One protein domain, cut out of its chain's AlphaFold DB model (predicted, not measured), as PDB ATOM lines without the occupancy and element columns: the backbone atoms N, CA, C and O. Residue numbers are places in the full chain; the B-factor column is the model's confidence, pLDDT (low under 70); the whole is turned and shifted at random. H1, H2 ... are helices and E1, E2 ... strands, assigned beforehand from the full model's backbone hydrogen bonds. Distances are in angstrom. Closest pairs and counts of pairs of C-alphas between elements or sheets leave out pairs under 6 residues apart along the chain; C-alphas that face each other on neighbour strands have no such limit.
ATOM      1  N   CYS A   3     299.061 137.726 234.597       61.28
ATOM      2  CA  CYS A   3     299.923 138.422 235.538       61.28
ATOM      3  C   CYS A   3     299.134 138.668 236.819       61.28
ATOM      4  O   CYS A   3     297.959 139.039 236.778       61.28
ATOM      5  N   HIS A   4     299.756 138.368 237.953       62.06
ATOM      6  CA  HIS A   4     299.185 138.643 239.258       62.06
ATOM      7  C   HIS A   4     299.917 139.838 239.855       62.06
ATOM      8  O   HIS A   4     301.151 139.852 239.906       62.06
ATOM      9  N   CYS A   5     299.132 140.813 240.322       56.38
ATOM     10  CA  CYS A   5     299.618 142.059 240.905       56.38
ATOM     11  C   CYS A   5     300.691 141.771 241.969       56.38
ATOM     12  O   CYS A   5     300.420 141.112 242.977       56.38
ATOM     13  N   GLY A   6     301.923 142.210 241.705       58.28
ATOM     14  CA  GLY A   6     303.032 142.109 242.648       58.28
ATOM     15  C   GLY A   6     303.001 143.247 243.668       58.28
ATOM     16  O   GLY A   6     302.182 144.166 243.598       58.28
ATOM     17  N   GLN A   7     303.872 143.169 244.675       61.06
ATOM     18  CA  GLN A   7     303.908 144.163 245.746       61.06
ATOM     19  C   GLN A   7     304.423 145.504 245.218       61.06
ATOM     20  O   GLN A   7     305.608 145.676 244.944       61.06
ATOM     21  N   CYS A   8     303.521 146.476 245.143       61.09
ATOM     22  CA  CYS A   8     303.876 147.886 245.133       61.09
ATOM     23  C   CYS A   8     304.037 148.317 246.594       61.09
ATOM     24  O   CYS A   8     303.156 148.045 247.412       61.09
ATOM     25  N   ALA A   9     305.158 148.949 246.953       50.50
ATOM     26  CA  ALA A   9     305.299 149.529 248.284       50.50
ATOM     27  C   ALA A   9     304.108 150.468 248.541       50.50
ATOM     28  O   ALA A   9     303.757 151.263 247.667       50.50
ATOM     29  N   ASN A  10     303.477 150.346 249.714       46.06
ATOM     30  CA  ASN A  10     302.356 151.175 250.164       46.06
ATOM     31  C   ASN A  10     302.786 152.653 250.289       46.06
ATOM     32  O   ASN A  10     302.994 153.164 251.384       46.06
ATOM     33  N   GLY A  11     302.941 153.344 249.164       47.69
ATOM     34  CA  GLY A  11     302.780 154.789 249.070       47.69
ATOM     35  C   GLY A  11     301.296 155.109 248.873       47.69
ATOM     36  O   GLY A  11     300.552 154.233 248.418       47.69
ATOM     37  N   PRO A  12     300.828 156.327 249.216       37.94
ATOM     38  CA  PRO A  12     299.425 156.697 249.054       37.94
ATOM     39  C   PRO A  12     298.976 156.348 247.634       37.94
ATOM     40  O   PRO A  12     299.665 156.680 246.668       37.94
ATOM     41  N   ALA A  13     297.851 155.634 247.546       47.31
ATOM     42  CA  ALA A  13     297.323 154.904 246.390       47.31
ATOM     43  C   ALA A  13     296.920 155.782 245.187       47.31
ATOM     44  O   ALA A  13     295.932 155.516 244.509       47.31
ATOM     45  N   ASN A  14     297.639 156.872 244.931       41.66
ATOM     46  CA  ASN A  14     297.229 157.889 243.989       41.66
ATOM     47  C   ASN A  14     298.411 158.579 243.295       41.66
ATOM     48  O   ASN A  14     298.404 159.798 243.156       41.66
ATOM     49  N   ARG A  15     299.439 157.815 242.879       45.56
ATOM     50  CA  ARG A  15     300.275 158.148 241.703       45.56
ATOM     51  C   ARG A  15     301.290 157.068 241.283       45.56
ATOM     52  O   ARG A  15     302.406 157.405 240.906       45.56
ATOM     53  N   VAL A  16     300.947 155.779 241.280       51.81
ATOM     54  CA  VAL A  16     301.766 154.840 240.484       51.81
ATOM     55  C   VAL A  16     301.411 155.101 239.022       51.81
ATOM     56  O   VAL A  16     300.349 154.698 238.551       51.81
ATOM     57  N   GLN A  17     302.241 155.874 238.317       45.28
ATOM     58  CA  GLN A  17     302.082 156.021 236.874       45.28
ATOM     59  C   GLN A  17     302.207 154.628 236.248       45.28
ATOM     60  O   GLN A  17     303.205 153.940 236.462       45.28
ATOM     61  N   ARG A  18     301.198 154.227 235.464       47.00
ATOM     62  CA  ARG A  18     301.107 152.935 234.749       47.00
ATOM     63  C   ARG A  18     302.349 152.554 233.923       47.00
ATOM     64  O   ARG A  18     302.424 151.421 233.480       47.00
ATOM     65  N   GLY A  19     303.292 153.474 233.706       54.47
ATOM     66  CA  GLY A  19     304.505 153.264 232.912       54.47
ATOM     67  C   GLY A  19     305.751 152.785 233.671       54.47
ATOM     68  O   GLY A  19     306.769 152.585 233.024       54.47
ATOM     69  N   TYR A  20     305.714 152.610 235.000       67.56
ATOM     70  CA  TYR A  20     306.901 152.225 235.793       67.56
ATOM     71  C   TYR A  20     306.723 150.937 236.613       67.56
ATOM     72  O   TYR A  20     307.423 150.732 237.604       67.56
ATOM     73  N   VAL A  21     305.782 150.068 236.238       84.06
ATOM     74  CA  VAL A  21     305.657 148.743 236.860       84.06
ATOM     75  C   VAL A  21     306.549 147.771 236.102       84.06
ATOM     76  O   VAL A  21     306.392 147.603 234.896       84.06
ATOM     77  N   LYS A  22     307.494 147.152 236.809       89.19
ATOM     78  CA  LYS A  22     308.432 146.190 236.232       89.19
ATOM     79  C   LYS A  22     307.774 144.826 236.065       89.19
ATOM     80  O   LYS A  22     307.297 144.245 237.039       89.19
ATOM     81  N   LEU A  23     307.757 144.304 234.845       90.69
ATOM     82  CA  LEU A  23     307.169 143.005 234.533       90.69
ATOM     83  C   LEU A  23     308.203 141.906 234.751       90.69
ATOM     84  O   LEU A  23     309.189 141.807 234.020       90.69
ATOM     85  N   ILE A  24     307.969 141.061 235.747       92.44
ATOM     86  CA  ILE A  24     308.870 139.975 236.117       92.44
ATOM     87  C   ILE A  24     308.234 138.650 235.716       92.44
ATOM     88  O   ILE A  24     307.192 138.250 236.236       92.44
ATOM     89  N   ALA A  25     308.865 137.943 234.786       92.62
ATOM     90  CA  ALA A  25     308.358 136.678 234.294       92.62
ATOM     91  C   ALA A  25     308.678 135.517 235.247       92.62
ATOM     92  O   ALA A  25     309.820 135.302 235.659       92.62
ATOM     93  N   VAL A  26     307.656 134.719 235.540       91.75
ATOM     94  CA  VAL A  26     307.737 133.489 236.323       91.75
ATOM     95  C   VAL A  26     307.282 132.333 235.436       91.75
ATOM     96  O   VAL A  26     306.084 132.161 235.191       91.75
ATOM     97  N   PRO A  27     308.203 131.515 234.919       88.62
ATOM     98  CA  PRO A  27     307.829 130.355 234.123       88.62
ATOM     99  C   PRO A  27     306.986 129.363 234.943       88.62
ATOM    100  O   PRO A  27     307.276 129.056 236.105       88.62
ATOM    101  N   ARG A  28     305.944 128.804 234.326       84.12
ATOM    102  CA  ARG A  28     305.030 127.829 234.938       84.12
ATOM    103  C   ARG A  28     305.616 126.421 234.792       84.12
ATOM    104  O   ARG A  28     306.046 126.029 233.714       84.12
ATOM    105  N   LYS A  29     305.715 125.658 235.884       76.38
ATOM    106  CA  LYS A  29     306.045 124.221 235.834       76.38
ATOM    107  C   LYS A  29     304.985 123.468 236.611       76.38
ATOM    108  O   LYS A  29     304.763 123.741 237.786       76.38
ATOM    109  N   HIS A  30     304.344 122.510 235.951       71.81
ATOM    110  CA  HIS A  30     303.287 121.710 236.563       71.81
ATOM    111  C   HIS A  30     303.834 120.736 237.615       71.81
ATOM    112  O   HIS A  30     303.195 120.540 238.643       71.81
ATOM    113  N   ALA A  31     305.037 120.195 237.396       70.50
ATOM    114  CA  ALA A  31     305.632 119.175 238.259       70.50
ATOM    115  C   ALA A  31     306.233 119.711 239.577       70.50
ATOM    116  O   ALA A  31     306.338 118.959 240.537       70.50
ATOM    117  N   PHE A  32     306.606 120.996 239.658       67.12
ATOM    118  CA  PHE A  32     307.383 121.538 240.789       67.12
ATOM    119  C   PHE A  32     306.836 122.880 241.298       67.12
ATOM    120  O   PHE A  32     307.497 123.910 241.212       67.12
ATOM    121  N   LYS A  33     305.619 122.882 241.858       73.38
ATOM    122  CA  LYS A  33     305.018 124.097 242.450       73.38
ATOM    123  C   LYS A  33     305.751 124.593 243.704       73.38
ATOM    124  O   LYS A  33     305.865 125.798 243.896       73.38
ATOM    125  N   VAL A  34     306.265 123.678 244.531       75.00
ATOM    126  CA  VAL A  34     306.967 124.020 245.786       75.00
ATOM    127  C   VAL A  34     308.199 124.882 245.507       75.00
ATOM    128  O   VAL A  34     308.396 125.908 246.149       75.00
ATOM    129  N   PHE A  35     308.986 124.512 244.495       69.69
ATOM    130  CA  PHE A  35     310.212 125.226 244.143       69.69
ATOM    131  C   PHE A  35     309.935 126.638 243.597       69.69
ATOM    132  O   PHE A  35     310.648 127.586 243.922       69.69
ATOM    133  N   VAL A  36     308.847 126.797 242.831       78.06
ATOM    134  CA  VAL A  36     308.402 128.109 242.335       78.06
ATOM    135  C   VAL A  36     308.173 129.069 243.503       78.06
ATOM    136  O   VAL A  36     308.672 130.191 243.467       78.06
ATOM    137  N   ASN A  37     307.510 128.616 244.569       84.31
ATOM    138  CA  ASN A  37     307.215 129.471 245.714       84.31
ATOM    139  C   ASN A  37     308.485 129.926 246.456       84.31
ATOM    140  O   ASN A  37     308.629 131.108 246.749       84.31
ATOM    141  N   VAL A  38     309.450 129.020 246.658       88.06
ATOM    142  CA  VAL A  38     310.728 129.338 247.324       88.06
ATOM    143  C   VAL A  38     311.491 130.436 246.579       88.06
ATOM    144  O   VAL A  38     311.947 131.398 247.192       88.06
ATOM    145  N   THR A  39     311.607 130.333 245.250       88.19
ATOM    146  CA  THR A  39     312.326 131.349 244.458       88.19
ATOM    147  C   THR A  39     311.642 132.716 244.475       88.19
ATOM    148  O   THR A  39     312.320 133.740 244.557       88.19
ATOM    149  N   ILE A  40     310.305 132.740 244.466       89.88
ATOM    150  CA  ILE A  40     309.522 133.974 244.582       89.88
ATOM    151  C   ILE A  40     309.737 134.617 245.956       89.88
ATOM    152  O   ILE A  40     309.912 135.831 246.040       89.88
ATOM    153  N   ASP A  41     309.768 133.820 247.024       90.62
ATOM    154  CA  ASP A  41     309.975 134.326 248.381       90.62
ATOM    155  C   ASP A  41     311.379 134.917 248.565       90.62
ATOM    156  O   ASP A  41     311.518 135.996 249.143       90.62
ATOM    157  N   ILE A  42     312.413 134.270 248.014       91.12
ATOM    158  CA  ILE A  42     313.784 134.806 248.003       91.12
ATOM    159  C   ILE A  42     313.825 136.147 247.263       91.12
ATOM    160  O   ILE A  42     314.370 137.120 247.786       91.12
ATOM    161  N   PHE A  43     313.223 136.220 246.073       91.12
ATOM    162  CA  PHE A  43     313.176 137.450 245.281       91.12
ATOM    163  C   PHE A  43     312.458 138.582 246.021       91.12
ATOM    164  O   PHE A  43     312.993 139.683 246.142       91.12
ATOM    165  N   ARG A  44     311.282 138.300 246.594       90.81
ATOM    166  CA  ARG A  44     310.522 139.257 247.405       90.81
ATOM    167  C   ARG A  44     311.371 139.795 248.557       90.81
ATOM    168  O   ARG A  44     311.450 141.004 248.748       90.81
ATOM    169  N   LYS A  45     312.058 138.907 249.282       91.81
ATOM    170  CA  LYS A  45     312.939 139.282 250.397       91.81
ATOM    171  C   LYS A  45     314.159 140.087 249.952       91.81
ATOM    172  O   LYS A  45     314.610 140.947 250.705       91.81
ATOM    173  N   ALA A  46     314.691 139.830 248.760       90.81
ATOM    174  CA  ALA A  46     315.790 140.605 248.194       90.81
ATOM    175  C   ALA A  46     315.346 142.030 247.827       90.81
ATOM    176  O   ALA A  46     316.024 142.988 248.193       90.81
ATOM    177  N   ILE A  47     314.182 142.179 247.184       89.69
ATOM    178  CA  ILE A  47     313.617 143.488 246.826       89.69
ATOM    179  C   ILE A  47     313.263 144.310 248.071       89.69
ATOM    180  O   ILE A  47     313.570 145.497 248.117       89.69
ATOM    181  N   GLU A  48     312.684 143.688 249.103       88.38
ATOM    182  CA  GLU A  48     312.355 144.352 250.379       88.38
ATOM    183  C   GLU A  48     313.579 144.970 251.080       88.38
ATOM    184  O   GLU A  48     313.427 145.902 251.867       88.38
ATOM    185  N   LYS A  49     314.793 144.472 250.809       90.06
ATOM    186  CA  LYS A  49     316.041 144.998 251.388       90.06
ATOM    187  C   LYS A  49     316.650 146.163 250.604       90.06
ATOM    188  O   LYS A  49     317.646 146.730 251.052       90.06
ATOM    189  N   LEU A  50     316.102 146.516 249.441       87.75
ATOM    190  CA  LEU A  50     316.593 147.644 248.654       87.75
ATOM    191  C   LEU A  50     316.161 148.970 249.290       87.75
ATOM    192  O   LEU A  50     315.041 149.105 249.771       87.75
ATOM    193  N   GLN A  51     317.037 149.978 249.239       82.88
ATOM    194  CA  GLN A  51     316.746 151.321 249.767       82.88
ATOM    195  C   GLN A  51     315.543 151.979 249.068       82.88
ATOM    196  O   GLN A  51     314.835 152.782 249.670       82.88
ATOM    197  N   SER A  52     315.298 151.625 247.803       82.88
ATOM    198  CA  SER A  52     314.120 152.030 247.037       82.88
ATOM    199  C   SER A  52     313.592 150.825 246.246       82.88
ATOM    200  O   SER A  52     314.133 150.514 245.180       82.88
ATOM    201  N   PRO A  53     312.599 150.081 246.773       80.50
ATOM    202  CA  PRO A  53     312.063 148.914 246.087       80.50
ATOM    203  C   PRO A  53     311.216 149.347 244.877       80.50
ATOM    204  O   PRO A  53     310.275 150.133 245.038       80.50
ATOM    205  N   PRO A  54     311.508 148.843 243.664       84.56
ATOM    206  CA  PRO A  54     310.682 149.118 242.496       84.56
ATOM    207  C   PRO A  54     309.311 148.441 242.624       84.56
ATOM    208  O   PRO A  54     309.178 147.380 243.233       84.56
ATOM    209  N   CYS A  55     308.291 149.032 241.999       84.69
ATOM    210  CA  CYS A  55     307.009 148.356 241.807       84.69
ATOM    211  C   CYS A  55     307.176 147.275 240.738       84.69
ATOM    212  O   CYS A  55     307.688 147.560 239.653       84.69
ATOM    213  N   TYR A  56     306.737 146.053 241.026       88.06
ATOM    214  CA  TYR A  56     306.840 144.937 240.092       88.06
ATOM    215  C   TYR A  56     305.558 144.109 240.049       88.06
ATOM    216  O   TYR A  56     304.787 144.084 241.007       88.06
ATOM    217  N   GLU A  57     305.355 143.401 238.944       90.06
ATOM    218  CA  GLU A  57     304.259 142.461 238.741       90.06
ATOM    219  C   GLU A  57     304.804 141.102 238.299       90.06
ATOM    220  O   GLU A  57     305.704 141.031 237.462       90.06
ATOM    221  N   LEU A  58     304.281 140.017 238.880       90.12
ATOM    222  CA  LEU A  58     304.709 138.661 238.547       90.12
ATOM    223  C   LEU A  58     303.808 138.100 237.443       90.12
ATOM    224  O   LEU A  58     302.619 137.853 237.651       90.12
ATOM    225  N   CYS A  59     304.389 137.859 236.274       90.19
ATOM    226  CA  CYS A  59     303.695 137.351 235.099       90.19
ATOM    227  C   CYS A  59     303.983 135.873 234.872       90.19
ATOM    228  O   CYS A  59     305.136 135.482 234.703       90.19
ATOM    229  N   ALA A  60     302.946 135.038 234.798       89.69
ATOM    230  CA  ALA A  60     303.130 133.638 234.447       89.69
ATOM    231  C   ALA A  60     303.579 133.510 232.982       89.69
ATOM    232  O   ALA A  60     302.885 133.949 232.060       89.69
ATOM    233  N   PHE A  61     304.723 132.865 232.768       90.12
ATOM    234  CA  PHE A  61     305.263 132.565 231.447       90.12
ATOM    235  C   PHE A  61     305.109 131.076 231.126       90.12
ATOM    236  O   PHE A  61     305.346 130.218 231.977       90.12
ATOM    237  N   ASN A  62     304.708 130.756 229.897       90.06
ATOM    238  CA  ASN A  62     304.592 129.380 229.427       90.06
ATOM    239  C   ASN A  62     305.494 129.210 228.204       90.06
ATOM    240  O   ASN A  62     305.207 129.785 227.158       90.06
ATOM    241  N   GLY A  63     306.593 128.480 228.372       89.31
ATOM    242  CA  GLY A  63     307.636 128.334 227.361       89.31
ATOM    243  C   GLY A  63     308.929 127.778 227.954       89.31
ATOM    244  O   GLY A  63     308.986 127.408 229.136       89.31
ATOM    245  N   THR A  64     309.967 127.715 227.131       91.12
ATOM    246  CA  THR A  64     311.299 127.246 227.541       91.12
ATOM    247  C   THR A  64     312.092 128.344 228.257       91.12
ATOM    248  O   THR A  64     311.767 129.529 228.187       91.12
ATOM    249  N   TYR A  65     313.154 127.965 228.976       90.38
ATOM    250  CA  TYR A  65     314.035 128.958 229.603       90.38
ATOM    251  C   TYR A  65     314.750 129.828 228.567       90.38
ATOM    252  O   TYR A  65     314.962 131.005 228.829       90.38
ATOM    253  N   ASP A  66     315.088 129.284 227.399       92.50
ATOM    254  CA  ASP A  66     315.782 130.047 226.357       92.50
ATOM    255  C   ASP A  66     314.859 131.097 225.734       92.50
ATOM    256  O   ASP A  66     315.251 132.251 225.577       92.50
ATOM    257  N   GLU A  67     313.592 130.747 225.493       93.56
ATOM    258  CA  GLU A  67     312.560 131.706 225.077       93.56
ATOM    259  C   GLU A  67     312.328 132.790 226.132       93.56
ATOM    260  O   GLU A  67     312.150 133.961 225.797       93.56
ATOM    261  N   LEU A  68     312.345 132.419 227.415       94.06
ATOM    262  CA  LEU A  68     312.196 133.367 228.513       94.06
ATOM    263  C   LEU A  68     313.329 134.395 228.520       94.06
ATOM    264  O   LEU A  68     313.061 135.593 228.574       94.06
ATOM    265  N   VAL A  69     314.580 133.936 228.426       94.50
ATOM    266  CA  VAL A  69     315.755 134.816 228.359       94.50
ATOM    267  C   VAL A  69     315.690 135.697 227.114       94.50
ATOM    268  O   VAL A  69     315.929 136.899 227.195       94.50
ATOM    269  N   GLN A  70     315.288 135.136 225.973       94.62
ATOM    270  CA  GLN A  70     315.130 135.906 224.747       94.62
ATOM    271  C   GLN A  70     314.044 136.986 224.878       94.62
ATOM    272  O   GLN A  70     314.209 138.089 224.360       94.62
ATOM    273  N   ASN A  71     312.946 136.706 225.577       93.88
ATOM    274  CA  ASN A  71     311.881 137.678 225.823       93.88
ATOM    275  C   ASN A  71     312.318 138.795 226.777       93.88
ATOM    276  O   ASN A  71     311.929 139.942 226.568       93.88
ATOM    277  N   VAL A  72     313.153 138.484 227.773       94.31
ATOM    278  CA  VAL A  72     313.793 139.502 228.623       94.31
ATOM    279  C   VAL A  72     314.739 140.371 227.789       94.31
ATOM    280  O   VAL A  72     314.647 141.592 227.830       94.31
ATOM    281  N   SER A  73     315.572 139.757 226.943       94.50
ATOM    282  CA  SER A  73     316.490 140.463 226.035       94.50
ATOM    283  C   SER A  73     315.759 141.400 225.059       94.50
ATOM    284  O   SER A  73     316.194 142.517 224.797       94.50
ATOM    285  N   LYS A  74     314.587 140.977 224.565       94.19
ATOM    286  CA  LYS A  74     313.707 141.778 223.695       94.19
ATOM    287  C   LYS A  74     312.912 142.860 224.442       94.19
ATOM    288  O   LYS A  74     312.159 143.587 223.798       94.19
ATOM    289  N   GLY A  75     313.023 142.947 225.769       90.50
ATOM    290  CA  GLY A  75     312.283 143.908 226.591       90.50
ATOM    291  C   GLY A  75     310.789 143.602 226.741       90.50
ATOM    292  O   GLY A  75     310.023 144.482 227.118       90.50
ATOM    293  N   VAL A  76     310.351 142.371 226.447       91.81
ATOM    294  CA  VAL A  76     308.961 141.931 226.689       91.81
ATOM    295  C   VAL A  76     308.694 141.817 228.192       91.81
ATOM    296  O   VAL A  76     307.592 142.101 228.657       91.81
ATOM    297  N   PHE A  77     309.714 141.411 228.944       92.38
ATOM    298  CA  PHE A  77     309.730 141.403 230.400       92.38
ATOM    299  C   PHE A  77     310.965 142.165 230.880       92.38
ATOM    300  O   PHE A  77     312.029 142.048 230.277       92.38
ATOM    301  N   ASP A  78     310.844 142.907 231.978       91.75
ATOM    302  CA  ASP A  78     311.972 143.611 232.598       91.75
ATOM    303  C   ASP A  78     312.927 142.657 233.333       91.75
ATOM    304  O   ASP A  78     314.051 143.026 233.662       91.75
ATOM    305  N   GLY A  79     312.476 141.437 233.626       92.44
ATOM    306  CA  GLY A  79     313.292 140.413 234.261       92.44
ATOM    307  C   GLY A  79     312.569 139.079 234.384       92.44
ATOM    308  O   GLY A  79     311.402 138.939 234.016       92.44
ATOM    309  N   ALA A  80     313.266 138.083 234.925       93.44
ATOM    310  CA  ALA A  80     312.727 136.751 235.168       93.44
ATOM    311  C   ALA A  80     313.224 136.184 236.503       93.44
ATOM    312  O   ALA A  80     314.370 136.404 236.888       93.44
ATOM    313  N   VAL A  81     312.369 135.429 237.200       92.31
ATOM    314  CA  VAL A  81     312.689 134.817 238.502       92.31
ATOM    315  C   VAL A  81     312.376 133.324 238.470       92.31
ATOM    316  O   VAL A  81     311.223 132.934 238.262       92.31
ATOM    317  N   ARG A  82     313.405 132.482 238.669       88.94
ATOM    318  CA  ARG A  82     313.290 131.019 238.849       88.94
ATOM    319  C   ARG A  82     314.626 130.344 239.221       88.94
ATOM    320  O   ARG A  82     315.652 131.014 239.328       88.94
ATOM    321  N   ASP A  83     314.639 129.007 239.330       87.19
ATOM    322  CA  ASP A  83     315.840 128.196 239.069       87.19
ATOM    323  C   ASP A  83     316.224 128.333 237.598       87.19
ATOM    324  O   ASP A  83     315.730 127.613 236.727       87.19
ATOM    325  N   MET A  84     317.105 129.281 237.307       87.81
ATOM    326  CA  MET A  84     317.753 129.362 236.012       87.81
ATOM    327  C   MET A  84     319.244 129.134 236.198       87.81
ATOM    328  O   MET A  84     319.912 129.855 236.935       87.81
ATOM    329  N   THR A  85     319.766 128.124 235.509       90.12
ATOM    330  CA  THR A  85     321.209 127.940 235.383       90.12
ATOM    331  C   THR A  85     321.764 129.039 234.491       90.12
ATOM    332  O   THR A  85     321.292 129.225 233.363       90.12
ATOM    333  N   ILE A  86     322.765 129.745 235.012       91.44
ATOM    334  CA  ILE A  86     323.531 130.744 234.274       91.44
ATOM    335  C   ILE A  86     324.481 129.979 233.350       91.44
ATOM    336  O   ILE A  86     325.355 129.254 233.820       91.44
ATOM    337  N   THR A  87     324.272 130.095 232.042       91.75
ATOM    338  CA  THR A  87     325.141 129.519 231.007       91.75
ATOM    339  C   THR A  87     325.753 130.639 230.179       91.75
ATOM    340  O   THR A  87     325.173 131.723 230.100       91.75
ATOM    341  N   ASP A  88     326.900 130.380 229.547       93.00
ATOM    342  CA  ASP A  88     327.599 131.384 228.730       93.00
ATOM    343  C   ASP A  88     326.689 131.955 227.631       93.00
ATOM    344  O   ASP A  88     326.539 133.168 227.510       93.00
ATOM    345  N   ASP A  89     325.969 131.087 226.913       94.12
ATOM    346  CA  ASP A  89     325.058 131.497 225.838       94.12
ATOM    347  C   ASP A  89     323.949 132.445 226.317       94.12
ATOM    348  O   ASP A  89     323.584 133.386 225.612       94.12
ATOM    349  N   ARG A  90     323.420 132.229 227.528       92.50
ATOM    350  CA  ARG A  90     322.363 133.077 228.104       92.50
ATOM    351  C   ARG A  90     322.925 134.386 228.643       92.50
ATOM    352  O   ARG A  90     322.293 135.423 228.467       92.50
ATOM    353  N   ALA A  91     324.105 134.348 229.260       93.81
ATOM    354  CA  ALA A  91     324.777 135.530 229.796       93.81
ATOM    355  C   ALA A  91     325.207 136.520 228.697       93.81
ATOM    356  O   ALA A  91     325.354 137.707 228.958       93.81
ATOM    357  N   ARG A  92     325.366 136.056 227.450       94.50
ATOM    358  CA  ARG A  92     325.643 136.923 226.293       94.50
ATOM    359  C   ARG A  92     324.455 137.777 225.851       94.50
ATOM    360  O   ARG A  92     324.662 138.776 225.170       94.50
ATOM    361  N   ILE A  93     323.227 137.361 226.167       93.94
ATOM    362  CA  ILE A  93     321.997 137.999 225.664       93.94
ATOM    363  C   ILE A  93     321.144 138.634 226.766       93.94
ATOM    364  O   ILE A  93     320.223 139.388 226.452       93.94
TER     365      ILE A  93
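This is residues 3 to 93 of the 142 residues of the protein "PBPb domain-containing protein" of Setaria italica (UniProt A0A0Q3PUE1). A small parallel sheet, E1 beside E2, lies in the middle, with H1 over one side and H2 on the other; H3 and the loop round Asn 14 make opposite ends. The 91 printed residues hold E1, H1, E2, H2, H3, of mixed class, with under half in named elements. The whole is compact, radius of gyration of the C-alphas 14.0 A, spanning 41 by 29 by 23 A.

E1, residues 22 to 27, and E2, residues 56 to 61, are parallel; N 24 and O 57 are within hydrogen-bond range, 2.8 A. With H1, residues 33 to 48, they form a strand-helix-strand unit, parallel neighbours with a helix between, its crossover right-handed. H2, residues 65 to 73, has its closest C-alphas to E1 at Leu 68 and Ala 25, 7.7 A. H3, residues 88 to 91, is close but not clearly touching H2, closest C-alphas Arg 90 and Val 69, 6.8 A. H1 is apart from H2. In H1 and H2 every O i to N i+4 pair is within range; H3 is too short for one.

E1, 16.0 A long, begins at C-alpha 22 (308.432, 146.190, 236.232). H1 measures 23.0 A, E2 15.2 A, H2 12.3 A. H3 ends at C-alpha 91 (324.777, 135.530, 229.796).

The printed part has no cut. The H2 to H3 link is long. pLDDT is under 70 at residues 3 to 20, 32 and 35.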